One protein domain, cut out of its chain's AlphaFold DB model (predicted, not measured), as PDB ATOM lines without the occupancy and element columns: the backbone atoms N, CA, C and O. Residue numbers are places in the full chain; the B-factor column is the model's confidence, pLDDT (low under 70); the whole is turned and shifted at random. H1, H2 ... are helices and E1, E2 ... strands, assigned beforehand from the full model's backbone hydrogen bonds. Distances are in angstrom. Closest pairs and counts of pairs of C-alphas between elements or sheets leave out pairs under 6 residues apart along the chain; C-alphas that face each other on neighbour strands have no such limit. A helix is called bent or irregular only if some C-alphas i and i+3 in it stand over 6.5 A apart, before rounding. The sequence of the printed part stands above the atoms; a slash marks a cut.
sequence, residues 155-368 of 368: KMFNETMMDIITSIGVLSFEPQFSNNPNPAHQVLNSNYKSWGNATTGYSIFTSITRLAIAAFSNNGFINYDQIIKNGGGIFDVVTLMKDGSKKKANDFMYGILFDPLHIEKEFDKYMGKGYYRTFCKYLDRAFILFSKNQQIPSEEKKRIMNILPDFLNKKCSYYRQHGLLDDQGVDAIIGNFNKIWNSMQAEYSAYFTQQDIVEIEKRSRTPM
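What this domain is: This is residues 155 to 368 of the 368 residues of an uncharacterized protein of Mollicutes bacterium (UniProt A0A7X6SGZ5). H3, H8 and H9 run side by side as a bundle of three helices; H1, H5, H6, H7 and H10 pack on H3 or H8, while H2 packs on H1 and H4 on H2, farther out. H1 crosses H3, with H2 folded back along H1 and the short H4 beside H2; the H5-H6 hairpin meets H3 and H8, H7 folds back along the first part of H8, H10 packs on H8, and the little hairpin E1-E2 lies at the rim. The printed part has 214 residues with ten named helices and two named strands, in the order H1 H2 H3 H4 E1 E2 H5 H6 H7 H8 H9 H10, and its class is mostly helix. E1 and E2 form an antiparallel sheet of two strands. The whole is compact, with a radius of gyration of the C-alphas of 16.9 A and spans of 51 by 48 by 31 A.

How they stand to each other: H1, residues 155 to 173, and H2, residues 183 to 189, form a helical hairpin: residues 164 to 172 of H1 alone touch H2, opposite ways at a shallow tilt of 34.6 degrees, only just short of steep, and the closest C-alphas, of Ile 168 and Ala 184, are 5.2 A apart. Residues 156 to 164 of H1 alone touch H3, residues 203 to 215, about perpendicular at 89 degrees; the closest C-alphas, of Thr 160 and Thr 206, are 5.2 A apart. H3 is irregular, with C-alphas 204 and 207 7.0 A apart. H2 touches H4, residues 224 to 229, opposite ways at a shallow tilt of 2 degrees, closest at the C-alphas of Ala 184 and Asp 225, 5.5 A. E1, residues 238 to 240, and E2, residues 246 to 248, are an antiparallel hairpin at 144 degrees; N 239 and O 247 at 2.8 A, and N 247 and O 239 at 3.0 A, are within hydrogen-bond range. H5, residues 251 to 258, touches H3 at a steep tilt of 61 degrees, closest at the C-alphas of Ile 213 and Phe 252, 5.6 A. H5 and H6, residues 260 to 271, form a helical hairpin at a shallow tilt of 24 degrees, closest at the C-alphas of Gly 255 and Ile 263, 5.4 A. H7, residues 275 to 293, touches residues 155 to 157 of H1 alone, about perpendicular at 81 degrees; the C-alphas of Met 156 and Asp 284, the closest, are 5.8 A apart. H8, residues 298 to 321, is the hub, touching five helices. It forms a helical hairpin with H7 at a shallow tilt of 25 degrees, closest at the C-alphas of Ala 286 and Glu 300, 6.9 A, and touches H6, about perpendicular at 79 degrees, closest at the C-alphas of Tyr 270 and Lys 314, 6.1 A. H9, residues 327 to 348, forms a helical hairpin with H8 at a shallow tilt of 3 degrees, closest at the C-alphas of Cys 316 and Val 330, 6.1 A. H3 touches H8, the same way at 19 degrees, closest at the C-alphas of Ala 215 and Leu 312, 5.2 A, and touches H9, opposite ways at 17 degrees, closest at the C-alphas of Ala 214 and Phe 337, 5.1 A. H10, residues 354 to 363, touches residues 306 to 313 of H8 alone at a steep tilt of 48 degrees, closest at the C-alphas of Asp 310 and Ile 360, 6.1 A. Every O i to N i+4 pair is within hydrogen-bond range in H1, H2, H4, H7, H9 and H10; the count is 7 of 9 in H3, 3 of 4 in H5, 6 of 8 in H6 and 16 of 20 in H8.

Where its parts are: H1 begins at C-alpha 155, (0.738, -11.460, 49.983), and is 26.8 A long, as is H7. H3 is 19.2 A long and H6 16.8 A; H2, H4 and H5 have 7, 6 and 8 residues, and E1 and E2 have three each. H8, the longest at 35.2 A, begins at C-alpha 298, (6.531, 8.358, 43.602). H9 is 30.9 A long, and H10, 14.6 A, ends at C-alpha 363, (25.099, 2.189, 53.651).

The domain as a whole: The C-alphas farthest apart, of Pro 175 and Pro 367, are 51.7 A apart. The printed part has no cut and ends at the chain's last residue, 368. The link from H2 to H3, residues 190 to 202, is long. The mean pLDDT of the printed part is 90.3, and residues 364 to 368 are under 70.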
ATOM      1  N   LYS A 155       1.781 -11.207  50.985       89.62
ATOM      2  CA  LYS A 155       0.738 -11.460  49.983       89.62
ATOM      3  C   LYS A 155       1.131 -10.985  48.590       89.62
ATOM      4  O   LYS A 155       0.967 -11.733  47.635       89.62
ATOM      5  N   MET A 156       1.688  -9.779  48.467       90.25
ATOM      6  CA  MET A 156       2.123  -9.275  47.160       90.25
ATOM      7  C   MET A 156       3.166 -10.201  46.514       90.25
ATOM      8  O   MET A 156       3.036 -10.556  45.342       90.25
ATOM      9  N   PHE A 157       4.179 -10.621  47.279       92.00
ATOM     10  CA  PHE A 157       5.217 -11.515  46.769       92.00
ATOM     11  C   PHE A 157       4.679 -12.887  46.402       92.00
ATOM     12  O   PHE A 157       5.105 -13.438  45.395       92.00
ATOM     13  N   ASN A 158       3.739 -13.409  47.181       92.31
ATOM     14  CA  ASN A 158       3.075 -14.658  46.867       92.31
ATOM     15  C   ASN A 158       2.353 -14.576  45.510       92.31
ATOM     16  O   ASN A 158       2.736 -15.287  44.588       92.31
ATOM     17  N   GLU A 159       1.412 -13.643  45.342       92.69
ATOM     18  CA  GLU A 159       0.602 -13.538  44.116       92.69
ATOM     19  C   GLU A 159       1.459 -13.286  42.870       92.69
ATOM     20  O   GLU A 159       1.322 -13.955  41.849       92.69
ATOM     21  N   THR A 160       2.405 -12.350  42.959       94.00
ATOM     22  CA  THR A 160       3.299 -12.046  41.831       94.00
ATOM     23  C   THR A 160       4.295 -13.161  41.542       94.00
ATOM     24  O   THR A 160       4.753 -13.288  40.405       94.00
ATOM     25  N   MET A 161       4.661 -13.969  42.539       95.06
ATOM     26  CA  MET A 161       5.443 -15.166  42.284       95.06
ATOM     27  C   MET A 161       4.590 -16.212  41.570       95.06
ATOM     28  O   MET A 161       5.072 -16.775  40.592       95.06
ATOM     29  N   MET A 162       3.340 -16.442  41.982       94.69
ATOM     30  CA  MET A 162       2.448 -17.368  41.276       94.69
ATOM     31  C   MET A 162       2.252 -16.938  39.813       94.69
ATOM     32  O   MET A 162       2.363 -17.788  38.929       94.69
ATOM     33  N   ASP A 163       2.133 -15.631  39.530       94.62
ATOM     34  CA  ASP A 163       2.121 -15.091  38.156       94.62
ATOM     35  C   ASP A 163       3.411 -15.451  37.384       94.62
ATOM     36  O   ASP A 163       3.368 -15.846  36.210       94.62
ATOM     37  N   ILE A 164       4.581 -15.290  38.019       96.31
ATOM     38  CA  ILE A 164       5.895 -15.591  37.426       96.31
ATOM     39  C   ILE A 164       6.016 -17.090  37.137       96.31
ATOM     40  O   ILE A 164       6.379 -17.466  36.023       96.31
ATOM     41  N   ILE A 165       5.695 -17.953  38.101       96.12
ATOM     42  CA  ILE A 165       5.802 -19.414  37.970       96.12
ATOM     43  C   ILE A 165       4.856 -19.907  36.887       96.12
ATOM     44  O   ILE A 165       5.272 -20.633  35.982       96.12
ATOM     45  N   THR A 166       3.613 -19.437  36.931       95.88
ATOM     46  CA  THR A 166       2.597 -19.712  35.923       95.88
ATOM     47  C   THR A 166       3.071 -19.308  34.540       95.88
ATOM     48  O   THR A 166       2.988 -20.098  33.601       95.88
ATOM     49  N   SER A 167       3.630 -18.106  34.398       96.06
ATOM     50  CA  SER A 167       4.123 -17.623  33.110       96.06
ATOM     51  C   SER A 167       5.295 -18.450  32.595       96.06
ATOM     52  O   SER A 167       5.307 -18.794  31.415       96.06
ATOM     53  N   ILE A 168       6.239 -18.837  33.459       97.06
ATOM     54  CA  ILE A 168       7.325 -19.748  33.076       97.06
ATOM     55  C   ILE A 168       6.741 -21.091  32.626       97.06
ATOM     56  O   ILE A 168       7.126 -21.590  31.571       97.06
ATOM     57  N   GLY A 169       5.802 -21.667  33.378       96.44
ATOM     58  CA  GLY A 169       5.219 -22.979  33.093       96.44
ATOM     59  C   GLY A 169       4.443 -22.992  31.781       96.44
ATOM     60  O   GLY A 169       4.702 -23.825  30.914       96.44
ATOM     61  N   VAL A 170       3.553 -22.017  31.598       95.62
ATOM     62  CA  VAL A 170       2.762 -21.845  30.376       95.62
ATOM     63  C   VAL A 170       3.673 -21.640  29.168       95.62
ATOM     64  O   VAL A 170       3.564 -22.383  28.198       95.62
ATOM     65  N   LEU A 171       4.617 -20.696  29.222       95.44
ATOM     66  CA  LEU A 171       5.505 -20.421  28.086       95.44
ATOM     67  C   LEU A 171       6.468 -21.577  27.782       95.44
ATOM     68  O   LEU A 171       6.890 -21.723  26.639       95.44
ATOM     69  N   SER A 172       6.816 -22.395  28.780       95.94
ATOM     70  CA  SER A 172       7.722 -23.536  28.596       95.94
ATOM     71  C   SER A 172       7.035 -24.780  28.043       95.94
ATOM     72  O   SER A 172       7.701 -25.609  27.421       95.94
ATOM     73  N   PHE A 173       5.738 -24.965  28.309       95.50
ATOM     74  CA  PHE A 173       5.082 -26.259  28.106       95.50
ATOM     75  C   PHE A 173       3.799 -26.222  27.272       95.50
ATOM     76  O   PHE A 173       3.362 -27.285  26.821       95.50
ATOM     77  N   GLU A 174       3.187 -25.060  27.040       93.12
ATOM     78  CA  GLU A 174       2.056 -24.973  26.115       93.12
ATOM     79  C   GLU A 174       2.537 -25.018  24.657       93.12
ATOM     80  O   GLU A 174       3.394 -24.217  24.269       93.12
ATOM     81  N   PRO A 175       1.956 -25.883  23.800       91.06
ATOM     82  CA  PRO A 175       2.386 -26.020  22.409       91.06
ATOM     83  C   PRO A 175       2.359 -24.712  21.614       91.06
ATOM     84  O   PRO A 175       3.211 -24.497  20.760       91.06
ATOM     85  N   GLN A 176       1.422 -23.808  21.913       89.25
ATOM     86  CA  GLN A 176       1.317 -22.521  21.217       89.25
ATOM     87  C   GLN A 176       2.532 -21.601  21.436       89.25
ATOM     88  O   GLN A 176       2.736 -20.670  20.662       89.25
ATOM     89  N   PHE A 177       3.344 -21.859  22.468       89.62
ATOM     90  CA  PHE A 177       4.548 -21.094  22.789       89.62
ATOM     91  C   PHE A 177       5.847 -21.854  22.477       89.62
ATOM     92  O   PHE A 177       6.923 -21.376  22.822       89.62
ATOM     93  N   SER A 178       5.786 -22.986  21.763       88.12
ATOM     94  CA  SER A 178       6.953 -23.839  21.470       88.12
ATOM     95  C   SER A 178       8.098 -23.131  20.734       88.12
ATOM     96  O   SER A 178       9.232 -23.599  20.760       88.12
ATOM     97  N   ASN A 179       7.805 -22.014  20.066       88.62
ATOM     98  CA  ASN A 179       8.793 -21.212  19.344       88.62
ATOM     99  C   ASN A 179       9.582 -20.256  20.250       88.62
ATOM    100  O   ASN A 179      10.493 -19.589  19.767       88.62
ATOM    101  N   ASN A 180       9.239 -20.156  21.536       90.12
ATOM    102  CA  ASN A 180       9.984 -19.356  22.493       90.12
ATOM    103  C   ASN A 180      11.255 -20.106  22.929       90.12
ATOM    104  O   ASN A 180      11.155 -21.118  23.624       90.12
ATOM    105  N   PRO A 181      12.462 -19.642  22.559       89.44
ATOM    106  CA  PRO A 181      13.678 -20.380  22.865       89.44
ATOM    107  C   PRO A 181      14.080 -20.292  24.342       89.44
ATOM    108  O   PRO A 181      14.802 -21.182  24.796       89.44
ATOM    109  N   ASN A 182      13.662 -19.246  25.069       94.69
ATOM    110  CA  ASN A 182      14.120 -18.955  26.435       94.69
ATOM    111  C   ASN A 182      12.987 -18.389  27.328       94.69
ATOM    112  O   ASN A 182      13.068 -17.236  27.774       94.69
ATOM    113  N   PRO A 183      11.908 -19.159  27.566       94.94
ATOM    114  CA  PRO A 183      10.747 -18.719  28.339       94.94
ATOM    115  C   PRO A 183      11.083 -18.267  29.768       94.94
ATOM    116  O   PRO A 183      10.611 -17.216  30.202       94.94
ATOM    117  N   ALA A 184      11.919 -19.006  30.501       96.25
ATOM    118  CA  ALA A 184      12.272 -18.656  31.875       96.25
ATOM    119  C   ALA A 184      13.107 -17.372  31.923       96.25
ATOM    120  O   ALA A 184      12.835 -16.482  32.731       96.25
ATOM    121  N   HIS A 185      14.088 -17.237  31.027       95.94
ATOM    122  CA  HIS A 185      14.872 -16.015  30.900       95.94
ATOM    123  C   HIS A 185      13.993 -14.799  30.590       95.94
ATOM    124  O   HIS A 185      14.153 -13.763  31.236       95.94
ATOM    125  N   GLN A 186      13.054 -14.920  29.646       94.81
ATOM    126  CA  GLN A 186      12.134 -13.837  29.291       94.81
ATOM    127  C   GLN A 186      11.298 -13.393  30.492       94.81
ATOM    128  O   GLN A 186      11.239 -12.198  30.777       94.81
ATOM    129  N   VAL A 187      10.690 -14.335  31.223       95.69
ATOM    130  CA  VAL A 187       9.847 -13.995  32.377       95.69
ATOM    131  C   VAL A 187      10.670 -13.346  33.486       95.69
ATOM    132  O   VAL A 187      10.262 -12.327  34.031       95.69
ATOM    133  N   LEU A 188      11.853 -13.876  33.802       95.56
ATOM    134  CA  LEU A 188      12.656 -13.387  34.926       95.56
ATOM    135  C   LEU A 188      13.382 -12.062  34.644       95.56
ATOM    136  O   LEU A 188      13.702 -11.343  35.589       95.56
ATOM    137  N   ASN A 189      13.624 -11.707  33.377       93.31
ATOM    138  CA  ASN A 189      14.443 -10.539  33.023       93.31
ATOM    139  C   ASN A 189      13.674  -9.419  32.310       93.31
ATOM    140  O   ASN A 189      14.113  -8.272  32.358       93.31
ATOM    141  N   SER A 190      12.510  -9.698  31.716       91.50
ATOM    142  CA  SER A 190      11.776  -8.721  30.899       91.50
ATOM    143  C   SER A 190      10.464  -8.275  31.542       91.50
ATOM    144  O   SER A 190       9.870  -8.993  32.345       91.50
ATOM    145  N   ASN A 191       9.990  -7.080  31.177       90.44
ATOM    146  CA  ASN A 191       8.694  -6.555  31.614       90.44
ATOM    147  C   ASN A 191       7.546  -7.529  31.303       90.44
ATOM    148  O   ASN A 191       7.523  -8.106  30.213       90.44
ATOM    149  N   TYR A 192       6.553  -7.633  32.191       88.44
ATOM    150  CA  TYR A 192       5.408  -8.538  32.023       88.44
ATOM    151  C   TYR A 192       4.636  -8.357  30.708       88.44
ATOM    152  O   TYR A 192       4.177  -9.329  30.114       88.44
ATOM    153  N   LYS A 193       4.578  -7.130  30.173       88.50
ATOM    154  CA  LYS A 193       3.956  -6.825  28.874       88.50
ATOM    155  C   LYS A 193       4.634  -7.532  27.700       88.50
ATOM    156  O   LYS A 193       4.023  -7.688  26.650       88.50
ATOM    157  N   SER A 194       5.893  -7.937  27.858       87.44
ATOM    158  CA  SER A 194       6.665  -8.611  26.812       87.44
ATOM    159  C   SER A 194       6.517 -10.128  26.822       87.44
ATOM    160  O   SER A 194       7.002 -10.765  25.895       87.44
ATOM    161  N   TRP A 195       5.887 -10.727  27.839       88.12
ATOM    162  CA  TRP A 195       5.860 -12.186  28.006       88.12
ATOM    163  C   TRP A 195       4.979 -12.898  26.974       88.12
ATOM    164  O   TRP A 195       5.172 -14.081  26.722       88.12
ATOM    165  N   GLY A 196       4.016 -12.194  26.368       79.06
ATOM    166  CA  GLY A 196       3.064 -12.792  25.425       79.06
ATOM    167  C   GLY A 196       2.015 -13.696  26.087       79.06
ATOM    168  O   GLY A 196       1.291 -14.400  25.385       79.06
ATOM    169  N   ASN A 197       1.923 -13.671  27.422       79.38
ATOM    170  CA  ASN A 197       0.924 -14.377  28.225       79.38
ATOM    171  C   ASN A 197      -0.088 -13.389  28.849       79.38
ATOM    172  O   ASN A 197       0.072 -12.173  28.740       79.38
ATOM    173  N   ALA A 198      -1.135 -13.912  29.491       79.62
ATOM    174  CA  ALA A 198      -2.117 -13.117  30.218       79.62
ATOM    175  C   ALA A 198      -1.494 -12.365  31.404       79.62
ATOM    176  O   ALA A 198      -0.473 -12.769  31.958       79.62
ATOM    177  N   THR A 199      -2.144 -11.264  31.779       76.44
ATOM    178  CA  THR A 199      -1.729 -10.376  32.867       76.44
ATOM    179  C   THR A 199      -2.841 -10.284  33.902       76.44
ATOM    180  O   THR A 199      -4.009 -10.157  33.531       76.44
ATOM    181  N   THR A 200      -2.483 -10.284  35.177       75.81
ATOM    182  CA  THR A 200      -3.387 -10.148  36.323       75.81
ATOM    183  C   THR A 200      -3.297  -8.741  36.927       75.81
ATOM    184  O   THR A 200      -2.452  -7.923  36.547       75.81
ATOM    185  N   GLY A 201      -4.152  -8.439  37.910       72.12
ATOM    186  CA  GLY A 201      -4.089  -7.174  38.655       72.12
ATOM    187  C   GLY A 201      -2.772  -6.966  39.419       72.12
ATOM    188  O   GLY A 201      -2.397  -5.825  39.689       72.12
ATOM    189  N   TYR A 202      -2.040  -8.045  39.719       79.81
ATOM    190  CA  TYR A 202      -0.742  -7.999  40.394       79.81
ATOM    191  C   TYR A 202       0.434  -7.838  39.427       79.81
ATOM    192  O   TYR A 202       1.530  -7.480  39.860       79.81
ATOM    193  N   SER A 203       0.221  -7.997  38.115       82.81
ATOM    194  CA  SER A 203       1.305  -8.018  37.127       82.81
ATOM    195  C   SER A 203       2.184  -6.762  37.133       82.81
ATOM    196  O   SER A 203       3.383  -6.860  36.874       82.81
ATOM    197  N   ILE A 204       1.646  -5.595  37.510       82.56
ATOM    198  CA  ILE A 204       2.431  -4.358  37.651       82.56
ATOM    199  C   ILE A 204       3.520  -4.454  38.733       82.56
ATOM    200  O   ILE A 204       4.538  -3.773  38.625       82.56
ATOM    201  N   PHE A 205       3.347  -5.309  39.742       89.50
ATOM    202  CA  PHE A 205       4.298  -5.525  40.835       89.50
ATOM    203  C   PHE A 205       5.311  -6.646  40.551       89.50
ATOM    204  O   PHE A 205       6.286  -6.790  41.287       89.50
ATOM    205  N   THR A 206       5.153  -7.405  39.460       92.06
ATOM    206  CA  THR A 206       6.066  -8.517  39.119       92.06
ATOM    207  C   THR A 206       7.515  -8.075  38.937       92.06
ATOM    208  O   THR A 206       8.424  -8.864  39.167       92.06
ATOM    209  N   SER A 207       7.778  -6.820  38.556       91.94
ATOM    210  CA  SER A 207       9.142  -6.287  38.474       91.94
ATOM    211  C   SER A 207       9.842  -6.214  39.826       91.94
ATOM    212  O   SER A 207      11.025  -6.544  39.898       91.94
ATOM    213  N   ILE A 208       9.119  -5.900  40.905       93.00
ATOM    214  CA  ILE A 208       9.659  -5.931  42.271       93.00
ATOM    215  C   ILE A 208      10.013  -7.368  42.661       93.00
ATOM    216  O   ILE A 208      11.073  -7.606  43.235       93.00
ATOM    217  N   THR A 209       9.177  -8.338  42.301       94.94
ATOM    218  CA  THR A 209       9.424  -9.760  42.580       94.94
ATOM    219  C   THR A 209      10.589 -10.308  41.761       94.94
ATOM    220  O   THR A 209      11.455 -10.972  42.318       94.94
ATOM    221  N   ARG A 210      10.711  -9.944  40.477       95.50
ATOM    222  CA  ARG A 210      11.902 -10.243  39.655       95.50
ATOM    223  C   ARG A 210      13.172  -9.652  40.264       95.50
ATOM    224  O   ARG A 210      14.205 -10.318  40.317       95.50
ATOM    225  N   LEU A 211      13.089  -8.422  40.768       95.56
ATOM    226  CA  LEU A 211      14.204  -7.766  41.440       95.56
ATOM    227  C   LEU A 211      14.573  -8.481  42.749       95.56
ATOM    228  O   LEU A 211      15.757  -8.658  43.024       95.56
ATOM    229  N   ALA A 212      13.586  -8.945  43.522       96.75
ATOM    230  CA  ALA A 212      13.809  -9.760  44.713       96.75
ATOM    231  C   ALA A 212      14.471 -11.100  44.352       96.75
ATOM    232  O   ALA A 212      15.498 -11.442  44.928       96.75
ATOM    233  N   ILE A 213      13.982 -11.808  43.329       97.25
ATOM    234  CA  ILE A 213      14.621 -13.028  42.813       97.25
ATOM    235  C   ILE A 213      16.098 -12.755  42.493       97.25
ATOM    236  O   ILE A 213      16.970 -13.487  42.962       97.25
ATOM    237  N   ALA A 214      16.419 -11.682  41.769       97.00
ATOM    238  CA  ALA A 214      17.811 -11.345  41.477       97.00
ATOM    239  C   ALA A 214      18.626 -11.014  42.739       97.00
ATOM    240  O   ALA A 214      19.749 -11.497  42.884       97.00
ATOM    241  N   ALA A 215      18.050 -10.264  43.683       97.44
ATOM    242  CA  ALA A 215      18.713  -9.874  44.924       97.44
ATOM    243  C   ALA A 215      19.058 -11.076  45.815       97.44
ATOM    244  O   ALA A 215      20.107 -11.097  46.454       97.44
ATOM    245  N   PHE A 216      18.208 -12.103  45.839       97.69
ATOM    246  CA  PHE A 216      18.400 -13.338  46.606       97.69
ATOM    247  C   PHE A 216      19.168 -14.427  45.840       97.69
ATOM    248  O   PHE A 216      19.400 -15.506  46.382       97.69
ATOM    249  N   SER A 217      19.620 -14.164  44.610       97.50
ATOM    250  CA  SER A 217      20.400 -15.145  43.852       97.50
ATOM    251  C   SER A 217      21.755 -15.423  44.503       97.50
ATOM    252  O   SER A 217      22.476 -14.496  44.876       97.50
ATOM    253  N   ASN A 218      22.122 -16.697  44.601       97.50
ATOM    254  CA  ASN A 218      23.445 -17.144  45.039       97.50
ATOM    255  C   ASN A 218      24.319 -17.597  43.870       97.50
ATOM    256  O   ASN A 218      25.429 -18.070  44.089       97.50
ATOM    257  N   ASN A 219      23.830 -17.489  42.634       95.69
ATOM    258  CA  ASN A 219      24.585 -17.834  41.438       95.69
ATOM    259  C   ASN A 219      24.196 -16.904  40.278       95.69
ATOM    260  O   ASN A 219      23.046 -16.844  39.846       95.69
ATOM    261  N   GLY A 220      25.181 -16.152  39.783       92.00
ATOM    262  CA  GLY A 220      25.002 -15.182  38.701       92.00
ATOM    263  C   GLY A 220      24.914 -15.794  37.298       92.00
ATOM    264  O   GLY A 220      24.651 -15.072  36.340       92.00
ATOM    265  N   PHE A 221      25.106 -17.106  37.160       94.19
ATOM    266  CA  PHE A 221      25.219 -17.813  35.880       94.19
ATOM    267  C   PHE A 221      24.138 -18.881  35.667       94.19
ATOM    268  O   PHE A 221      24.253 -19.706  34.761       94.19
ATOM    269  N   ILE A 222      23.091 -18.904  36.498       93.88
ATOM    270  CA  ILE A 222      22.027 -19.907  36.379       93.88
ATOM    271  C   ILE A 222      21.302 -19.745  35.038       93.88
ATOM    272  O   ILE A 222      20.800 -18.670  34.713       93.88
ATOM    273  N   ASN A 223      21.182 -20.848  34.298       95.88
ATOM    274  CA  ASN A 223      20.355 -20.938  33.101       95.88
ATOM    275  C   ASN A 223      19.156 -21.861  33.365       95.88
ATOM    276  O   ASN A 223      19.235 -23.079  33.186       95.88
ATOM    277  N   TYR A 224      18.045 -21.266  33.806       97.19
ATOM    278  CA  TYR A 224      16.813 -21.999  34.106       97.19
ATOM    279  C   TYR A 224      16.194 -22.658  32.870       97.19
ATOM    280  O   TYR A 224      15.687 -23.771  32.977       97.19
ATOM    281  N   ASP A 225      16.301 -22.043  31.690       97.44
ATOM    282  CA  ASP A 225      15.816 -22.640  30.442       97.44
ATOM    283  C   ASP A 225      16.544 -23.946  30.121       97.44
ATOM    284  O   ASP A 225      15.914 -24.937  29.757       97.44
ATOM    285  N   GLN A 226      17.866 -23.986  30.302       96.81
ATOM    286  CA  GLN A 226      18.641 -25.209  30.101       96.81
ATOM    287  C   GLN A 226      18.276 -26.287  31.129       96.81
ATOM    288  O   GLN A 226      18.216 -27.466  30.780       96.81
ATOM    289  N   ILE A 227      18.010 -25.903  32.381       96.50
ATOM    290  CA  ILE A 227      17.554 -26.832  33.424       96.50
ATOM    291  C   ILE A 227      16.215 -27.462  33.024       96.50
ATOM    292  O   ILE A 227      16.114 -28.690  33.012       96.50
ATOM    293  N   ILE A 228      15.237 -26.648  32.614       96.25
ATOM    294  CA  ILE A 228      13.914 -27.109  32.166       96.25
ATOM    295  C   ILE A 228      14.036 -28.004  30.926       96.25
ATOM    296  O   ILE A 228      13.471 -29.098  30.906       96.25
ATOM    297  N   LYS A 229      14.815 -27.591  29.913       94.69
ATOM    298  CA  LYS A 229      15.073 -28.381  28.692       94.69
ATOM    299  C   LYS A 229      15.692 -29.739  29.007       94.69
ATOM    300  O   LYS A 229      15.317 -30.744  28.414       94.69
ATOM    301  N   ASN A 230      16.591 -29.778  29.987       95.06
ATOM    302  CA  ASN A 230      17.198 -31.014  30.464       95.06
ATOM    303  C   ASN A 230      16.256 -31.840  31.354       95.06
ATOM    304  O   ASN A 230      16.672 -32.895  31.824       95.06
ATOM    305  N   GLY A 231      15.029 -31.386  31.626       94.44
ATOM    306  CA  GLY A 231      14.045 -32.064  32.470       94.44
ATOM    307  C   GLY A 231      14.280 -31.905  33.974       94.44
ATOM    308  O   GLY A 231      13.773 -32.717  34.742       94.44
ATOM    309  N   GLY A 232      15.075 -30.931  34.415       94.94
ATOM    310  CA  GLY A 232      15.266 -30.612  35.833       94.94
ATOM    311  C   GLY A 232      14.223 -29.625  36.367       94.94
ATOM    312  O   GLY A 232      13.649 -28.855  35.600       94.94
ATOM    313  N   GLY A 233      14.008 -29.646  37.685       95.19
ATOM    314  CA  GLY A 233      13.242 -28.622  38.396       95.19
ATOM    315  C   GLY A 233      14.104 -27.397  38.713       95.19
ATOM    316  O   GLY A 233      15.305 -27.521  38.954       95.19
ATOM    317  N   ILE A 234      13.506 -26.206  38.703       94.50
ATOM    318  CA  ILE A 234      14.219 -24.929  38.863       94.50
ATOM    319  C   ILE A 234      14.339 -24.467  40.321       94.50
ATOM    320  O   ILE A 234      15.168 -23.611  40.618       94.50
ATOM    321  N   PHE A 235      13.545 -25.033  41.232       91.44
ATOM    322  CA  PHE A 235      13.448 -24.564  42.619       91.44
ATOM    323  C   PHE A 235      14.435 -25.217  43.586       91.44
ATOM    324  O   PHE A 235      14.744 -24.639  44.626       91.44
ATOM    325  N   ASP A 236      14.948 -26.400  43.245       80.00
ATOM    326  CA  ASP A 236      15.885 -27.145  44.092       80.00
ATOM    327  C   ASP A 236      17.326 -27.123  43.562       80.00
ATOM    328  O   ASP A 236      18.188 -27.897  43.970       80.00
ATOM    329  N   VAL A 237      17.614 -26.212  42.631       92.25
ATOM    330  CA  VAL A 237      18.969 -26.016  42.117       92.25
ATOM    331  C   VAL A 237      19.856 -25.528  43.262       92.25
ATOM    332  O   VAL A 237      19.482 -24.621  44.008       92.25
ATOM    333  N   VAL A 238      21.043 -26.116  43.399       95.06
ATOM    334  CA  VAL A 238      22.000 -25.809  44.468       95.06
ATOM    335  C   VAL A 238      23.255 -25.166  43.884       95.06
ATOM    336  O   VAL A 238      23.766 -25.596  42.852       95.06
ATOM    337  N   THR A 239      23.778 -24.167  44.588       95.38
ATOM    338  CA  THR A 239      25.104 -23.591  44.374       95.38
ATOM    339  C   THR A 239      26.066 -24.128  45.426       95.38
ATOM    340  O   THR A 239      25.770 -24.086  46.623       95.38
ATOM    341  N   LEU A 240      27.221 -24.618  44.978       95.31
ATOM    342  CA  LEU A 240      28.346 -24.942  45.850       95.31
ATOM    343  C   LEU A 240      29.173 -23.674  46.078       95.31
ATOM    344  O   LEU A 240      29.695 -23.099  45.124       95.31
ATOM    345  N   MET A 241      29.270 -23.243  47.331       95.25
ATOM    346  CA  MET A 241      30.110 -22.118  47.733       95.25
ATOM    347  C   MET A 241      31.566 -22.587  47.884       95.25
ATOM    348  O   MET A 241      31.841 -23.782  48.021       95.25
ATOM    349  N   LYS A 242      32.521 -21.651  47.883       95.19
ATOM    350  CA  LYS A 242      33.958 -21.974  47.979       95.19
ATOM    351  C   LYS A 242      34.374 -22.643  49.292       95.19
ATOM    352  O   LYS A 242      35.353 -23.381  49.303       95.19
ATOM    353  N   ASP A 243      33.632 -22.419  50.372       92.75
ATOM    354  CA  ASP A 243      33.831 -23.084  51.667       92.75
ATOM    355  C   ASP A 243      33.266 -24.523  51.704       92.75
ATOM    356  O   ASP A 243      33.305 -25.184  52.739       92.75
ATOM    357  N   GLY A 244      32.724 -25.015  50.584       94.38
ATOM    358  CA  GLY A 244      32.099 -26.331  50.462       94.38
ATOM    359  C   GLY A 244      30.633 -26.372  50.900       94.38
ATOM    360  O   GLY A 244      29.974 -27.403  50.727       94.38
ATOM    361  N   SER A 245      30.087 -25.274  51.434       94.69
ATOM    362  CA  SER A 245      28.678 -25.202  51.810       94.69
ATOM    363  C   SER A 245      27.769 -25.201  50.578       94.69
ATOM    364  O   SER A 245      28.111 -24.718  49.496       94.69
ATOM    365  N   LYS A 246      26.575 -25.777  50.734       95.00
ATOM    366  CA  LYS A 246      25.548 -25.839  49.691       95.00
ATOM    367  C   LYS A 246      24.441 -24.846  50.014       95.00
ATOM    368  O   LYS A 246      23.796 -24.962  51.056       95.00
ATOM    369  N   LYS A 247      24.187 -23.908  49.106       94.38
ATOM    370  CA  LYS A 247      23.061 -22.967  49.181       94.38
ATOM    371  C   LYS A 247      22.080 -23.220  48.048       94.38
ATOM    372  O   LYS A 247      22.471 -23.718  46.997       94.38
ATOM    373  N   LYS A 248      20.810 -22.855  48.227       95.25
ATOM    374  CA  LYS A 248      19.885 -22.804  47.088       95.25
ATOM    375  C   LYS A 248      20.427 -21.798  46.083       95.25
ATOM    376  O   LYS A 248      20.960 -20.759  46.469       95.25
ATOM    377  N   ALA A 249      20.313 -22.103  44.800       96.12
ATOM    378  CA  ALA A 249      20.787 -21.211  43.755       96.12
ATOM    379  C   ALA A 249      20.002 -19.890  43.769       96.12
ATOM    380  O   ALA A 249      20.567 -18.831  43.500       96.12
ATOM    381  N   ASN A 250      18.738 -19.945  44.199       97.31
ATOM    382  CA  ASN A 250      17.933 -18.779  44.517       97.31
ATOM    383  C   ASN A 250      17.114 -19.001  45.797       97.31
ATOM    384  O   ASN A 250      16.189 -19.814  45.808       97.31
ATOM    385  N   ASP A 251      17.450 -18.276  46.865       95.94
ATOM    386  CA  ASP A 251      16.771 -18.427  48.160       95.94
ATOM    387  C   ASP A 251      15.317 -17.939  48.125       95.94
ATOM    388  O   ASP A 251      14.472 -18.503  48.815       95.94
ATOM    389  N   PHE A 252      15.002 -16.933  47.304       95.56
ATOM    390  CA  PHE A 252      13.655 -16.367  47.222       95.56
ATOM    391  C   PHE A 252      12.685 -17.299  46.495       95.56
ATOM    392  O   PHE A 252      11.603 -17.579  47.007       95.56
ATOM    393  N   MET A 253      13.087 -17.832  45.334       94.75
ATOM    394  CA  MET A 253      12.275 -18.802  44.589       94.75
ATOM    395  C   MET A 253      12.027 -20.067  45.411       94.75
ATOM    396  O   MET A 253      10.902 -20.554  45.448       94.75
ATOM    397  N   TYR A 254      13.057 -20.596  46.080       93.38
ATOM    398  CA  TYR A 254      12.886 -21.728  46.991       93.38
ATOM    399  C   TYR A 254      11.944 -21.363  48.143       93.38
ATOM    400  O   TYR A 254      10.960 -22.058  48.376       93.38
ATOM    401  N   GLY A 255      12.225 -20.260  48.840       92.00
ATOM    402  CA  GLY A 255      11.503 -19.884  50.045       92.00
ATOM    403  C   GLY A 255      10.011 -19.693  49.801       92.00
ATOM    404  O   GLY A 255       9.209 -20.238  50.537       92.00
ATOM    405  N   ILE A 256       9.597 -19.026  48.728       91.06
ATOM    406  CA  ILE A 256       8.178 -18.677  48.546       91.06
ATOM    407  C   ILE A 256       7.278 -19.906  48.331       91.06
ATOM    408  O   ILE A 256       6.113 -19.886  48.717       91.06
ATOM    409  N   LEU A 257       7.823 -20.988  47.758       90.38
ATOM    410  CA  LEU A 257       7.100 -22.247  47.567       90.38
ATOM    411  C   LEU A 257       7.312 -23.241  48.710       90.38
ATOM    412  O   LEU A 257       6.374 -23.935  49.080       90.38
ATOM    413  N   PHE A 258       8.532 -23.359  49.235       90.62
ATOM    414  CA  PHE A 258       8.902 -24.440  50.153       90.62
ATOM    415  C   PHE A 258       9.027 -23.994  51.604       90.62
ATOM    416  O   PHE A 258       8.780 -24.786  52.510       90.62
ATOM    417  N   ASP A 259       9.469 -22.764  51.849       89.12
ATOM    418  CA  ASP A 259       9.746 -22.288  53.200       89.12
ATOM    419  C   ASP A 259       9.748 -20.750  53.284       89.12
ATOM    420  O   ASP A 259      10.822 -20.144  53.296       89.12
ATOM    421  N   PRO A 260       8.580 -20.077  53.309       89.00
ATOM    422  CA  PRO A 260       8.531 -18.614  53.380       89.00
ATOM    423  C   PRO A 260       9.366 -18.011  54.524       89.00
ATOM    424  O   PRO A 260      10.021 -16.984  54.332       89.00
ATOM    425  N   LEU A 261       9.452 -18.691  55.674       89.25
ATOM    426  CA  LEU A 261      10.320 -18.303  56.799       89.25
ATOM    427  C   LEU A 261      11.817 -18.265  56.447       89.25
ATOM    428  O   LEU A 261      12.574 -17.510  57.061       89.25
ATOM    429  N   HIS A 262      12.267 -19.053  55.466       90.81
ATOM    430  CA  HIS A 262      13.642 -18.997  54.957       90.81
ATOM    431  C   HIS A 262      13.951 -17.638  54.325       90.81
ATOM    432  O   HIS A 262      15.050 -17.120  54.512       90.81
ATOM    433  N   ILE A 263      12.979 -17.024  53.635       92.62
ATOM    434  CA  ILE A 263      13.157 -15.697  53.029       92.62
ATOM    435  C   ILE A 263      13.381 -14.648  54.115       92.62
ATOM    436  O   ILE A 263      14.330 -13.873  54.014       92.62
ATOM    437  N   GLU A 264      12.544 -14.641  55.158       92.62
ATOM    438  CA  GLU A 264      12.677 -13.703  56.280       92.62
ATOM    439  C   GLU A 264      14.042 -13.844  56.949       92.62
ATOM    440  O   GLU A 264      14.752 -12.853  57.097       92.62
ATOM    441  N   LYS A 265      14.463 -15.077  57.253       92.12
ATOM    442  CA  LYS A 265      15.763 -15.346  57.880       92.12
ATOM    443  C   LYS A 265      16.940 -14.899  57.014       92.12
ATOM    444  O   LYS A 265      17.847 -14.242  57.522       92.12
ATOM    445  N   GLU A 266      16.949 -15.233  55.722       94.88
ATOM    446  CA  GLU A 266      18.040 -14.820  54.827       94.88
ATOM    447  C   GLU A 266      18.048 -13.308  54.593       94.88
ATOM    448  O   GLU A 266      19.123 -12.728  54.462       94.88
ATOM    449  N   PHE A 267      16.890 -12.648  54.571       96.00
ATOM    450  CA  PHE A 267      16.815 -11.200  54.409       96.00
ATOM    451  C   PHE A 267      17.286 -10.456  55.664       96.00
ATOM    452  O   PHE A 267      18.182  -9.607  55.601       96.00
ATOM    453  N   ASP A 268      16.731 -10.818  56.819       95.69
ATOM    454  CA  ASP A 268      17.010 -10.179  58.104       95.69
ATOM    455  C   ASP A 268      18.449 -10.416  58.565       95.69
ATOM    456  O   ASP A 268      19.022  -9.548  59.226       95.69
ATOM    457  N   LYS A 269      19.085 -11.518  58.137       95.19
ATOM    458  CA  LYS A 269      20.524 -11.759  58.339       95.19
ATOM    459  C   LYS A 269      21.388 -10.566  57.912       95.19
ATOM    460  O   LYS A 269      22.403 -10.303  58.552       95.19
ATOM    461  N   TYR A 270      21.013  -9.864  56.841       94.88
ATOM    462  CA  TYR A 270      21.781  -8.731  56.310       94.88
ATOM    463  C   TYR A 270      21.104  -7.380  56.516       94.88
ATOM    464  O   TYR A 270      21.742  -6.360  56.276       94.88
ATOM    465  N   MET A 271      19.836  -7.337  56.929       94.44
ATOM    466  CA  MET A 271      19.073  -6.086  57.066       94.44
ATOM    467  C   MET A 271      18.661  -5.756  58.504       94.44
ATOM    468  O   MET A 271      18.301  -4.612  58.774       94.44
ATOM    469  N   GLY A 272      18.776  -6.714  59.424       93.50
ATOM    470  CA  GLY A 272      18.334  -6.606  60.811       93.50
ATOM    471  C   GLY A 272      16.992  -7.304  61.040       93.50
ATOM    472  O   GLY A 272      16.166  -7.410  60.134       93.50
ATOM    473  N   LYS A 273      16.772  -7.785  62.270       91.62
ATOM    474  CA  LYS A 273      15.562  -8.530  62.663       91.62
ATOM    475  C   LYS A 273      14.288  -7.707  62.408       91.62
ATOM    476  O   LYS A 273      14.189  -6.561  62.841       91.62
ATOM    477  N   GLY A 274      13.300  -8.313  61.750       89.12
ATOM    478  CA  GLY A 274      11.990  -7.735  61.441       89.12
ATOM    479  C   GLY A 274      11.953  -6.843  60.193       89.12
ATOM    480  O   GLY A 274      10.905  -6.253  59.884       89.12
ATOM    481  N   TYR A 275      13.062  -6.714  59.460       92.94
ATOM    482  CA  TYR A 275      13.123  -5.825  58.301       92.94
ATOM    483  C   TYR A 275      12.355  -6.397  57.108       92.94
ATOM    484  O   TYR A 275      11.648  -5.646  56.435       92.94
ATOM    485  N   TYR A 276      12.404  -7.712  56.880       93.31
ATOM    486  CA  TYR A 276      11.617  -8.377  55.840       93.31
ATOM    487  C   TYR A 276      10.120  -8.153  56.044       93.31
ATOM    488  O   TYR A 276       9.416  -7.737  55.124       93.31
ATOM    489  N   ARG A 277       9.633  -8.313  57.278       89.81
ATOM    490  CA  ARG A 277       8.232  -8.043  57.619       89.81
ATOM    491  C   ARG A 277       7.851  -6.595  57.334       89.81
ATOM    492  O   ARG A 277       6.799  -6.324  56.763       89.81
ATOM    493  N   THR A 278       8.719  -5.652  57.694       90.06
ATOM    494  CA  THR A 278       8.524  -4.226  57.389       90.06
ATOM    495  C   THR A 278       8.499  -3.972  55.881       90.06
ATOM    496  O   THR A 278       7.693  -3.178  55.396       90.06
ATOM    497  N   PHE A 279       9.333  -4.679  55.124       92.12
ATOM    498  CA  PHE A 279       9.344  -4.598  53.674       92.12
ATOM    499  C   PHE A 279       8.039  -5.129  53.065       92.12
ATOM    500  O   PHE A 279       7.407  -4.406  52.294       92.12
ATOM    501  N   CYS A 280       7.563  -6.311  53.476       91.69
ATOM    502  CA  CYS A 280       6.265  -6.849  53.054       91.69
ATOM    503  C   CYS A 280       5.116  -5.874  53.347       91.69
ATOM    504  O   CYS A 280       4.287  -5.628  52.475       91.69
ATOM    505  N   LYS A 281       5.125  -5.220  54.518       86.94
ATOM    506  CA  LYS A 281       4.137  -4.188  54.876       86.94
ATOM    507  C   LYS A 281       4.086  -3.033  53.881       86.94
ATOM    508  O   LYS A 281       2.996  -2.572  53.537       86.94
ATOM    509  N   TYR A 282       5.240  -2.543  53.429       88.38
ATOM    510  CA  TYR A 282       5.287  -1.470  52.434       88.38
ATOM    511  C   TYR A 282       4.727  -1.922  51.085       88.38
ATOM    512  O   TYR A 282       3.973  -1.176  50.460       88.38
ATOM    513  N   LEU A 283       5.030  -3.151  50.668       88.69
ATOM    514  CA  LEU A 283       4.541  -3.718  49.410       88.69
ATOM    515  C   LEU A 283       3.025  -3.931  49.428       88.69
ATOM    516  O   LEU A 283       2.330  -3.480  48.518       88.69
ATOM    517  N   ASP A 284       2.502  -4.539  50.492       83.31
ATOM    518  CA  ASP A 284       1.068  -4.794  50.641       83.31
ATOM    519  C   ASP A 284       0.283  -3.468  50.725       83.31
ATOM    520  O   ASP A 284      -0.785  -3.320  50.123       83.31
ATOM    521  N   ARG A 285       0.844  -2.437  51.378       84.12
ATOM    522  CA  ARG A 285       0.272  -1.079  51.373       84.12
ATOM    523  C   ARG A 285       0.283  -0.451  49.979       84.12
ATOM    524  O   ARG A 285      -0.707   0.177  49.597       84.12
ATOM    525  N   ALA A 286       1.375  -0.590  49.229       85.31
ATOM    526  CA  ALA A 286       1.475  -0.063  47.871       85.31
ATOM    527  C   ALA A 286       0.453  -0.716  46.933       85.31
ATOM    528  O   ALA A 286      -0.154  -0.014  46.122       85.31
ATOM    529  N   PHE A 287       0.193  -2.016  47.097       84.75
ATOM    530  CA  PHE A 287      -0.881  -2.705  46.387       84.75
ATOM    531  C   PHE A 287      -2.253  -2.101  46.710       84.75
ATOM    532  O   PHE A 287      -2.964  -1.703  45.793       84.75
ATOM    533  N   ILE A 288      -2.596  -1.925  47.991       83.25
ATOM    534  CA  ILE A 288      -3.881  -1.323  48.395       83.25
ATOM    535  C   ILE A 288      -4.051   0.089  47.811       83.25
ATOM    536  O   ILE A 288      -5.140   0.453  47.362       83.25
ATOM    537  N   LEU A 289      -2.987   0.899  47.819       84.00
ATOM    538  CA  LEU A 289      -2.996   2.235  47.219       84.00
ATOM    539  C   LEU A 289      -3.214   2.173  45.706       84.00
ATOM    540  O   LEU A 289      -4.026   2.931  45.180       84.00
ATOM    541  N   PHE A 290      -2.535   1.252  45.021       84.75
ATOM    542  CA  PHE A 290      -2.713   1.037  43.590       84.75
ATOM    543  C   PHE A 290      -4.137   0.578  43.259       84.75
ATOM    544  O   PHE A 290      -4.757   1.149  42.369       84.75
ATOM    545  N   SER A 291      -4.709  -0.367  44.008       80.56
ATOM    546  CA  SER A 291      -6.087  -0.822  43.790       80.56
ATOM    547  C   SER A 291      -7.107   0.316  43.914       80.56
ATOM    548  O   SER A 291      -8.101   0.321  43.193       80.56
ATOM    549  N   LYS A 292      -6.856   1.299  44.792       82.75
ATOM    550  CA  LYS A 292      -7.734   2.464  44.992       82.75
ATOM    551  C   LYS A 292      -7.520   3.573  43.962       82.75
ATOM    552  O   LYS A 292      -8.489   4.140  43.473       82.75
ATOM    553  N   ASN A 293      -6.264   3.888  43.648       79.88
ATOM    554  CA  ASN A 293      -5.897   5.105  42.915       79.88
ATOM    555  C   ASN A 293      -5.372   4.833  41.497       79.88
ATOM    556  O   ASN A 293      -5.049   5.776  40.780       79.88
ATOM    557  N   GLN A 294      -5.215   3.562  41.113       79.38
ATOM    558  CA  GLN A 294      -4.587   3.106  39.862       79.38
ATOM    559  C   GLN A 294      -3.155   3.633  39.651       79.38
ATOM    560  O   GLN A 294      -2.603   3.573  38.553       79.38
ATOM    561  N   GLN A 295      -2.525   4.148  40.713       79.62
ATOM    562  CA  GLN A 295      -1.167   4.677  40.714       79.62
ATOM    563  C   GLN A 295      -0.484   4.409  42.056       79.62
ATOM    564  O   GLN A 295      -1.102   4.500  43.117       79.62
ATOM    565  N   ILE A 296       0.817   4.128  41.999       79.94
ATOM    566  CA  ILE A 296       1.686   4.066  43.178       79.94
ATOM    567  C   ILE A 296       2.357   5.442  43.329       79.94
ATOM    568  O   ILE A 296       2.970   5.908  42.360       79.94
ATOM    569  N   PRO A 297       2.276   6.102  44.499       81.00
ATOM    570  CA  PRO A 297       2.974   7.364  44.737       81.00
ATOM    571  C   PRO A 297       4.485   7.259  44.481       81.00
ATOM    572  O   PRO A 297       5.100   6.239  44.791       81.00
ATOM    573  N   SER A 298       5.095   8.323  43.945       78.62
ATOM    574  CA  SER A 298       6.531   8.358  43.602       78.62
ATOM    575  C   SER A 298       7.440   7.997  44.784       78.62
ATOM    576  O   SER A 298       8.351   7.182  44.641       78.62
ATOM    577  N   GLU A 299       7.148   8.539  45.968       79.38
ATOM    578  CA  GLU A 299       7.915   8.262  47.189       79.38
ATOM    579  C   GLU A 299       7.853   6.783  47.597       79.38
ATOM    580  O   GLU A 299       8.870   6.191  47.955       79.38
ATOM    581  N   GLU A 300       6.683   6.149  47.469       81.19
ATOM    582  CA  GLU A 300       6.515   4.720  47.765       81.19
ATOM    583  C   GLU A 300       7.271   3.852  46.751       81.19
ATOM    584  O   GLU A 300       7.950   2.901  47.140       81.19
ATOM    585  N   LYS A 301       7.242   4.223  45.459       82.56
ATOM    586  CA  LYS A 301       8.041   3.556  44.417       82.56
ATOM    587  C   LYS A 301       9.523   3.582  44.785       82.56
ATOM    588  O   LYS A 301      10.140   2.525  44.884       82.56
ATOM    589  N   LYS A 302      10.089   4.765  45.050       82.44
ATOM    590  CA  LYS A 302      11.511   4.901  45.410       82.44
ATOM    591  C   LYS A 302      11.854   4.153  46.694       82.44
ATOM    592  O   LYS A 302      12.870   3.465  46.736       82.44
ATOM    593  N   ARG A 303      11.004   4.229  47.721       83.44
ATOM    594  CA  ARG A 303      11.216   3.516  48.988       83.44
ATOM    595  C   ARG A 303      11.321   2.006  48.779       83.44
ATOM    596  O   ARG A 303      12.280   1.402  49.249       83.44
ATOM    597  N   ILE A 304      10.386   1.414  48.039       83.69
ATOM    598  CA  ILE A 304      10.390  -0.020  47.713       83.69
ATOM    599  C   ILE A 304      11.630  -0.387  46.889       83.69
ATOM    600  O   ILE A 304      12.319  -1.362  47.187       83.69
ATOM    601  N   MET A 305      11.950   0.435  45.889       86.12
ATOM    602  CA  MET A 305      13.083   0.239  44.984       86.12
ATOM    603  C   MET A 305      14.454   0.335  45.655       86.12
ATOM    604  O   MET A 305      15.419  -0.190  45.110       86.12
ATOM    605  N   ASN A 306      14.547   1.004  46.803       87.56
ATOM    606  CA  ASN A 306      15.794   1.263  47.523       87.56
ATOM    607  C   ASN A 306      16.157   0.145  48.523       87.56
ATOM    608  O   ASN A 306      17.318  -0.017  48.889       87.56
ATOM    609  N   ILE A 307      15.186  -0.666  48.953       91.81
ATOM    610  CA  ILE A 307      15.415  -1.708  49.969       91.81
ATOM    611  C   ILE A 307      16.259  -2.870  49.420       91.81
ATOM    612  O   ILE A 307      17.209  -3.311  50.064       91.81
ATOM    613  N   LEU A 308      15.932  -3.360  48.220       94.38
ATOM    614  CA  LEU A 308      16.606  -4.516  47.618       94.38
ATOM    615  C   LEU A 308      18.074  -4.253  47.215       94.38
ATOM    616  O   LEU A 308      18.887  -5.153  47.430       94.38
ATOM    617  N   PRO A 309      18.455  -3.065  46.697       94.12
ATOM    618  CA  PRO A 309      19.861  -2.718  46.492       94.12
ATOM    619  C   PRO A 309      20.701  -2.759  47.775       94.12
ATOM    620  O   PRO A 309      21.816  -3.275  47.749       94.12
ATOM    621  N   ASP A 310      20.181  -2.260  48.905       92.62
ATOM    622  CA  ASP A 310      20.909  -2.282  50.186       92.62
ATOM    623  C   ASP A 310      21.137  -3.726  50.669       92.62
ATOM    624  O   ASP A 310      22.265  -4.117  50.980       92.62
ATOM    625  N   PHE A 311      20.089  -4.555  50.620       95.88
ATOM    626  CA  PHE A 311      20.187  -5.987  50.916       95.88
ATOM    627  C   PHE A 311      21.219  -6.693  50.025       95.88
ATOM    628  O   PHE A 311      22.108  -7.382  50.533       95.88
ATOM    629  N   LEU A 312      21.146  -6.489  48.704       96.88
ATOM    630  CA  LEU A 312      22.086  -7.082  47.754       96.88
ATOM    631  C   LEU A 312      23.526  -6.675  48.069       96.88
ATOM    632  O   LEU A 312      24.404  -7.533  48.122       96.88
ATOM    633  N   ASN A 313      23.776  -5.382  48.278       95.00
ATOM    634  CA  ASN A 313      25.124  -4.877  48.505       95.00
ATOM    635  C   ASN A 313      25.733  -5.449  49.787       95.00
ATOM    636  O   ASN A 313      26.901  -5.849  49.779       95.00
ATOM    637  N   LYS A 314      24.951  -5.555  50.870       95.56
ATOM    638  CA  LYS A 314      25.404  -6.177  52.123       95.56
ATOM    639  C   LYS A 314      25.673  -7.669  51.944       95.56
ATOM    640  O   LYS A 314      26.733  -8.149  52.347       95.56
ATOM    641  N   LYS A 315      24.778  -8.393  51.265       96.62
ATOM    642  CA  LYS A 315      24.955  -9.822  50.970       96.62
ATOM    643  C   LYS A 315      26.203 -10.086  50.122       96.62
ATOM    644  O   LYS A 315      27.024 -10.932  50.466       96.62
ATOM    645  N   CYS A 316      26.376  -9.345  49.031       96.19
ATOM    646  CA  CYS A 316      27.523  -9.478  48.136       96.19
ATOM    647  C   CYS A 316      28.838  -9.080  48.819       96.19
ATOM    648  O   CYS A 316      29.853  -9.748  48.625       96.19
ATOM    649  N   SER A 317      28.827  -8.044  49.663       94.69
ATOM    650  CA  SER A 317      29.988  -7.678  50.483       94.69
ATOM    651  C   SER A 317      30.356  -8.794  51.458       94.69
ATOM    652  O   SER A 317      31.525  -9.161  51.537       94.69
ATOM    653  N   TYR A 318      29.367  -9.402  52.119       95.19
ATOM    654  CA  TYR A 318      29.582 -10.563  52.980       95.19
ATOM    655  C   TYR A 318      30.189 -11.745  52.207       95.19
ATOM    656  O   TYR A 318      31.165 -12.332  52.673       95.19
ATOM    657  N   TYR A 319      29.682 -12.052  51.004       96.00
ATOM    658  CA  TYR A 319      30.225 -13.113  50.144       96.00
ATOM    659  C   TYR A 319      31.683 -12.872  49.749       96.00
ATOM    660  O   TYR A 319      32.471 -13.814  49.814       96.00
ATOM    661  N   ARG A 320      32.059 -11.630  49.412       94.50
ATOM    662  CA  ARG A 320      33.458 -11.274  49.120       94.50
ATOM    663  C   ARG A 320      34.342 -11.377  50.364       94.50
ATOM    664  O   ARG A 320      35.368 -12.045  50.328       94.50
ATOM    665  N   GLN A 321      33.930 -10.761  51.474       94.31
ATOM    666  CA  GLN A 321      34.714 -10.705  52.717       94.31
ATOM    667  C   GLN A 321      35.003 -12.089  53.308       94.31
ATOM    668  O   GLN A 321      36.080 -12.307  53.852       94.31
ATOM    669  N   HIS A 322      34.059 -13.022  53.178       94.69
ATOM    670  CA  HIS A 322      34.193 -14.388  53.691       94.69
ATOM    671  C   HIS A 322      34.672 -15.378  52.619       94.69
ATOM    672  O   HIS A 322      34.694 -16.579  52.864       94.69
ATOM    673  N   GLY A 323      35.026 -14.895  51.422       94.44
ATOM    674  CA  GLY A 323      35.533 -15.729  50.335       94.44
ATOM    675  C   GLY A 323      34.555 -16.802  49.852       94.44
ATOM    676  O   GLY A 323      35.003 -17.826  49.349       94.44
ATOM    677  N   LEU A 324      33.238 -16.598  49.996       96.12
ATOM    678  CA  LEU A 324      32.219 -17.598  49.641       96.12
ATOM    679  C   LEU A 324      32.019 -17.724  48.123       96.12
ATOM    680  O   LEU A 324      31.653 -18.797  47.642       96.12
ATOM    681  N   LEU A 325      32.287 -16.646  47.380       95.12
ATOM    682  CA  LEU A 325      32.295 -16.572  45.914       95.12
ATOM    683  C   LEU A 325      33.550 -15.818  45.438       95.12
ATOM    684  O   LEU A 325      34.201 -15.128  46.220       95.12
ATOM    685  N   ASP A 326      33.928 -15.972  44.167       93.69
ATOM    686  CA  ASP A 326      34.887 -15.065  43.519       93.69
ATOM    687  C   ASP A 326      34.225 -13.753  43.082       93.69
ATOM    688  O   ASP A 326      32.999 -13.628  43.037       93.69
ATOM    689  N   ASP A 327      35.065 -12.778  42.729       95.00
ATOM    690  CA  ASP A 327      34.609 -11.492  42.207       95.00
ATOM    691  C   ASP A 327      33.744 -11.670  40.958       95.00
ATOM    692  O   ASP A 327      32.693 -11.047  40.861       95.00
ATOM    693  N   GLN A 328      34.101 -12.600  40.065       96.31
ATOM    694  CA  GLN A 328      33.322 -12.878  38.859       96.31
ATOM    695  C   GLN A 328      31.886 -13.325  39.184       96.31
ATOM    696  O   GLN A 328      30.931 -12.854  38.563       96.31
ATOM    697  N   GLY A 329      31.709 -14.220  40.159       95.75
ATOM    698  CA  GLY A 329      30.406 -14.698  40.607       95.75
ATOM    699  C   GLY A 329      29.583 -13.611  41.287       95.75
ATOM    700  O   GLY A 329      28.385 -13.492  41.016       95.75
ATOM    701  N   VAL A 330      30.211 -12.785  42.127       96.81
ATOM    702  CA  VAL A 330      29.531 -11.655  42.778       96.81
ATOM    703  C   VAL A 330      29.124 -10.590  41.755       96.81
ATOM    704  O   VAL A 330      27.983 -10.123  41.773       96.81
ATOM    705  N   ASP A 331      30.009 -10.252  40.822       97.19
ATOM    706  CA  ASP A 331      29.755  -9.262  39.774       97.19
ATOM    707  C   ASP A 331      28.657  -9.723  38.814       97.19
ATOM    708  O   ASP A 331      27.830  -8.917  38.390       97.19
ATOM    709  N   ALA A 332      28.572 -11.024  38.523       97.25
ATOM    710  CA  ALA A 332      27.478 -11.579  37.734       97.25
ATOM    711  C   ALA A 332      26.117 -11.448  38.441       97.25
ATOM    712  O   ALA A 332      25.125 -11.091  37.801       97.25
ATOM    713  N   ILE A 333      26.056 -11.675  39.762       97.62
ATOM    714  CA  ILE A 333      24.829 -11.462  40.552       97.62
ATOM    715  C   ILE A 333      24.423  -9.981  40.507       97.62
ATOM    716  O   ILE A 333      23.277  -9.669  40.175       97.62
ATOM    717  N   ILE A 334      25.364  -9.072  40.779       96.94
ATOM    718  CA  ILE A 334      25.124  -7.621  40.754       96.94
ATOM    719  C   ILE A 334      24.697  -7.160  39.354       96.94
ATOM    720  O   ILE A 334      23.739  -6.404  39.210       96.94
ATOM    721  N   GLY A 335      25.361  -7.646  38.305       96.38
ATOM    722  CA  GLY A 335      25.048  -7.310  36.919       96.38
ATOM    723  C   GLY A 335      23.636  -7.733  36.511       96.38
ATOM    724  O   GLY A 335      22.925  -6.956  35.873       96.38
ATOM    725  N   ASN A 336      23.198  -8.932  36.907       96.12
ATOM    726  CA  ASN A 336      21.832  -9.394  36.648       96.12
ATOM    727  C   ASN A 336      20.794  -8.564  37.412       96.12
ATOM    728  O   ASN A 336      19.785  -8.166  36.831       96.12
ATOM    729  N   PHE A 337      21.068  -8.237  38.677       96.75
ATOM    730  CA  PHE A 337      20.215  -7.344  39.456       96.75
ATOM    731  C   PHE A 337      20.087  -5.961  38.804       96.75
ATOM    732  O   PHE A 337      18.974  -5.483  38.593       96.75
ATOM    733  N   ASN A 338      21.206  -5.343  38.416       95.06
ATOM    734  CA  ASN A 338      21.227  -3.996  37.845       95.06
ATOM    735  C   ASN A 338      20.453  -3.899  36.526       95.06
ATOM    736  O   ASN A 338      19.789  -2.894  36.285       95.06
ATOM    737  N   LYS A 339      20.478  -4.943  35.687       94.06
ATOM    738  CA  LYS A 339      19.659  -4.995  34.463       94.06
ATOM    739  C   LYS A 339      18.167  -4.865  34.781       94.06
ATOM    740  O   LYS A 339      17.482  -4.040  34.176       94.06
ATOM    741  N   ILE A 340      17.680  -5.637  35.752       94.19
ATOM    742  CA  ILE A 340      16.270  -5.613  36.167       94.19
ATOM    743  C   ILE A 340      15.945  -4.287  36.856       94.19
ATOM    744  O   ILE A 340      14.926  -3.673  36.548       94.19
ATOM    745  N   TRP A 341      16.827  -3.808  37.735       93.75
ATOM    746  CA  TRP A 341      16.643  -2.550  38.455       93.75
ATOM    747  C   TRP A 341      16.525  -1.354  37.505       93.75
ATOM    748  O   TRP A 341      15.595  -0.558  37.630       93.75
ATOM    749  N   ASN A 342      17.404  -1.264  36.503       90.88
ATOM    750  CA  ASN A 342      17.363  -0.216  35.484       90.88
ATOM    751  C   ASN A 342      16.096  -0.298  34.627       90.88
ATOM    752  O   ASN A 342      15.468   0.729  34.369       90.88
ATOM    753  N   SER A 343      15.674  -1.507  34.235       90.44
ATOM    754  CA  SER A 343      14.391  -1.685  33.544       90.44
ATOM    755  C   SER A 343      13.235  -1.187  34.413       90.44
ATOM    756  O   SER A 343      12.379  -0.446  33.939       90.44
ATOM    757  N   MET A 344      13.227  -1.525  35.703       89.94
ATOM    758  CA  MET A 344      12.157  -1.154  36.625       89.94
ATOM    759  C   MET A 344      12.057   0.362  36.857       89.94
ATOM    760  O   MET A 344      10.950   0.887  36.981       89.94
ATOM    761  N   GLN A 345      13.182   1.089  36.852       90.06
ATOM    762  CA  GLN A 345      13.178   2.560  36.914       90.06
ATOM    763  C   GLN A 345      12.396   3.177  35.748       90.06
ATOM    764  O   GLN A 345      11.585   4.080  35.968       90.06
ATOM    765  N   ALA A 346      12.574   2.646  34.534       87.38
ATOM    766  CA  ALA A 346      11.805   3.068  33.366       87.38
ATOM    767  C   ALA A 346      10.324   2.671  33.485       87.38
ATOM    768  O   ALA A 346       9.444   3.503  33.263       87.38
ATOM    769  N   GLU A 347      10.035   1.434  33.907       87.94
ATOM    770  CA  GLU A 347       8.666   0.923  34.078       87.94
ATOM    771  C   GLU A 347       7.827   1.772  35.040       87.94
ATOM    772  O   GLU A 347       6.655   2.045  34.778       87.94
ATOM    773  N   TYR A 348       8.423   2.197  36.153       86.19
ATOM    774  CA  TYR A 348       7.738   2.972  37.185       86.19
ATOM    775  C   TYR A 348       7.910   4.480  37.049       86.19
ATOM    776  O   TYR A 348       7.273   5.222  37.808       86.19
ATOM    777  N   SER A 349       8.722   4.932  36.087       86.56
ATOM    778  CA  SER A 349       9.134   6.333  35.950       86.56
ATOM    779  C   SER A 349       9.700   6.884  37.268       86.56
ATOM    780  O   SER A 349       9.357   7.982  37.699       86.56
ATOM    781  N   ALA A 350      10.525   6.078  37.941       85.81
ATOM    782  CA  ALA A 350      11.083   6.353  39.264       85.81
ATOM    783  C   ALA A 350      12.612   6.243  39.211       85.81
ATOM    784  O   ALA A 350      13.194   5.235  39.605       85.81
ATOM    785  N   TYR A 351      13.249   7.288  38.684       86.19
ATOM    786  CA  TYR A 351      14.693   7.322  38.459       86.19
ATOM    787  C   TYR A 351      15.466   7.712  39.723       86.19
ATOM    788  O   TYR A 351      15.071   8.624  40.463       86.19
ATOM    789  N   PHE A 352      16.582   7.022  39.942       84.69
ATOM    790  CA  PHE A 352      17.555   7.307  40.991       84.69
ATOM    791  C   PHE A 352      18.648   8.220  40.438       84.69
ATOM    792  O   PHE A 352      19.175   8.005  39.347       84.69
ATOM    793  N   THR A 353      18.978   9.264  41.190       84.75
ATOM    794  CA  THR A 353      20.104  10.144  40.882       84.75
ATOM    795  C   THR A 353      21.425   9.456  41.226       84.75
ATOM    796  O   THR A 353      21.467   8.506  42.011       84.75
ATOM    797  N   GLN A 354      22.537   9.969  40.696       86.31
ATOM    798  CA  GLN A 354      23.864   9.477  41.079       86.31
ATOM    799  C   GLN A 354      24.112   9.615  42.590       86.31
ATOM    800  O   GLN A 354      24.767   8.762  43.186       86.31
ATOM    801  N   GLN A 355      23.575  10.666  43.215       85.94
ATOM    802  CA  GLN A 355      23.665  10.848  44.659       85.94
ATOM    803  C   GLN A 355      22.915   9.740  45.409       85.94
ATOM    804  O   GLN A 355      23.492   9.145  46.317       85.94
ATOM    805  N   ASP A 356      21.694   9.400  44.979       84.06
ATOM    806  CA  ASP A 356      20.924   8.301  45.576       84.06
ATOM    807  C   ASP A 356      21.706   6.973  45.507       84.06
ATOM    808  O   ASP A 356      21.774   6.229  46.486       84.06
ATOM    809  N   ILE A 357      22.345   6.692  44.363       83.12
ATOM    810  CA  ILE A 357      23.165   5.487  44.150       83.12
ATOM    811  C   ILE A 357      24.367   5.466  45.102       83.12
ATOM    812  O   ILE A 357      24.612   4.466  45.776       83.12
ATOM    813  N   VAL A 358      25.089   6.581  45.217       83.25
ATOM    814  CA  VAL A 358      26.240   6.694  46.126       83.25
ATOM    815  C   VAL A 358      25.816   6.505  47.588       83.25
ATOM    816  O   VAL A 358      26.531   5.875  48.367       83.25
ATOM    817  N   GLU A 359      24.659   7.025  47.988       83.88
ATOM    818  CA  GLU A 359      24.129   6.849  49.345       83.88
ATOM    819  C   GLU A 359      23.698   5.403  49.635       83.88
ATOM    820  O   GLU A 359      23.861   4.919  50.760       83.88
ATOM    821  N   ILE A 360      23.181   4.680  48.635       81.44
ATOM    822  CA  ILE A 360      22.930   3.231  48.718       81.44
ATOM    823  C   ILE A 360      24.239   2.475  48.951       81.44
ATOM    824  O   ILE A 360      24.337   1.667  49.874       81.44
ATOM    825  N   GLU A 361      25.264   2.753  48.149       79.44
ATOM    826  CA  GLU A 361      26.556   2.077  48.261       79.44
ATOM    827  C   GLU A 361      27.235   2.349  49.607       79.44
ATOM    828  O   GLU A 361      27.785   1.432  50.217       79.44
ATOM    829  N   LYS A 362      27.162   3.584  50.119       80.88
ATOM    830  CA  LYS A 362      27.738   3.941  51.426       80.88
ATOM    831  C   LYS A 362      27.131   3.132  52.573       80.88
ATOM    832  O   LYS A 362      27.883   2.635  53.407       80.88
ATOM    833  N   ARG A 363      25.805   2.948  52.597       78.38
ATOM    834  CA  ARG A 363      25.099   2.189  53.651       78.38
ATOM    835  C   ARG A 363      25.538   0.728  53.741       78.38
ATOM    836  O   ARG A 363      25.554   0.169  54.832       78.38
ATOM    837  N   SER A 364      25.964   0.141  52.626       67.31
ATOM    838  CA  SER A 364      26.448  -1.242  52.597       67.31
ATOM    839  C   SER A 364      27.816  -1.458  53.256       67.31
ATOM    840  O   SER A 364      28.177  -2.594  53.554       67.31
ATOM    841  N   ARG A 365      28.582  -0.380  53.481       65.19
ATOM    842  CA  ARG A 365      29.937  -0.421  54.060       65.19
ATOM    843  C   ARG A 365      29.963  -0.139  55.560       65.19
ATOM    844  O   ARG A 365      31.022  -0.265  56.170       65.19
ATOM    845  N   THR A 366      28.835   0.251  56.144       56.19
ATOM    846  CA  THR A 366      28.711   0.476  57.584       56.19
ATOM    847  C   THR A 366      28.424  -0.869  58.260       56.19
ATOM    848  O   THR A 366      27.403  -1.479  57.937       56.19
ATOM    849  N   PRO A 367      29.297  -1.365  59.158       51.25
ATOM    850  CA  PRO A 367      28.999  -2.551  59.955       51.25
ATOM    851  C   PRO A 367      27.717  -2.332  60.766       51.25
ATOM    852  O   PRO A 367      27.483  -1.212  61.228       51.25
ATOM    853  N   MET A 368      26.903  -3.380  60.914       52.84
ATOM    854  CA  MET A 368      25.807  -3.386  61.889       52.84
ATOM    855  C   MET A 368      26.324  -3.552  63.307       52.84
ATOM    856  O   MET A 368      27.254  -4.374  63.487       52.84
TER     857      MET A 368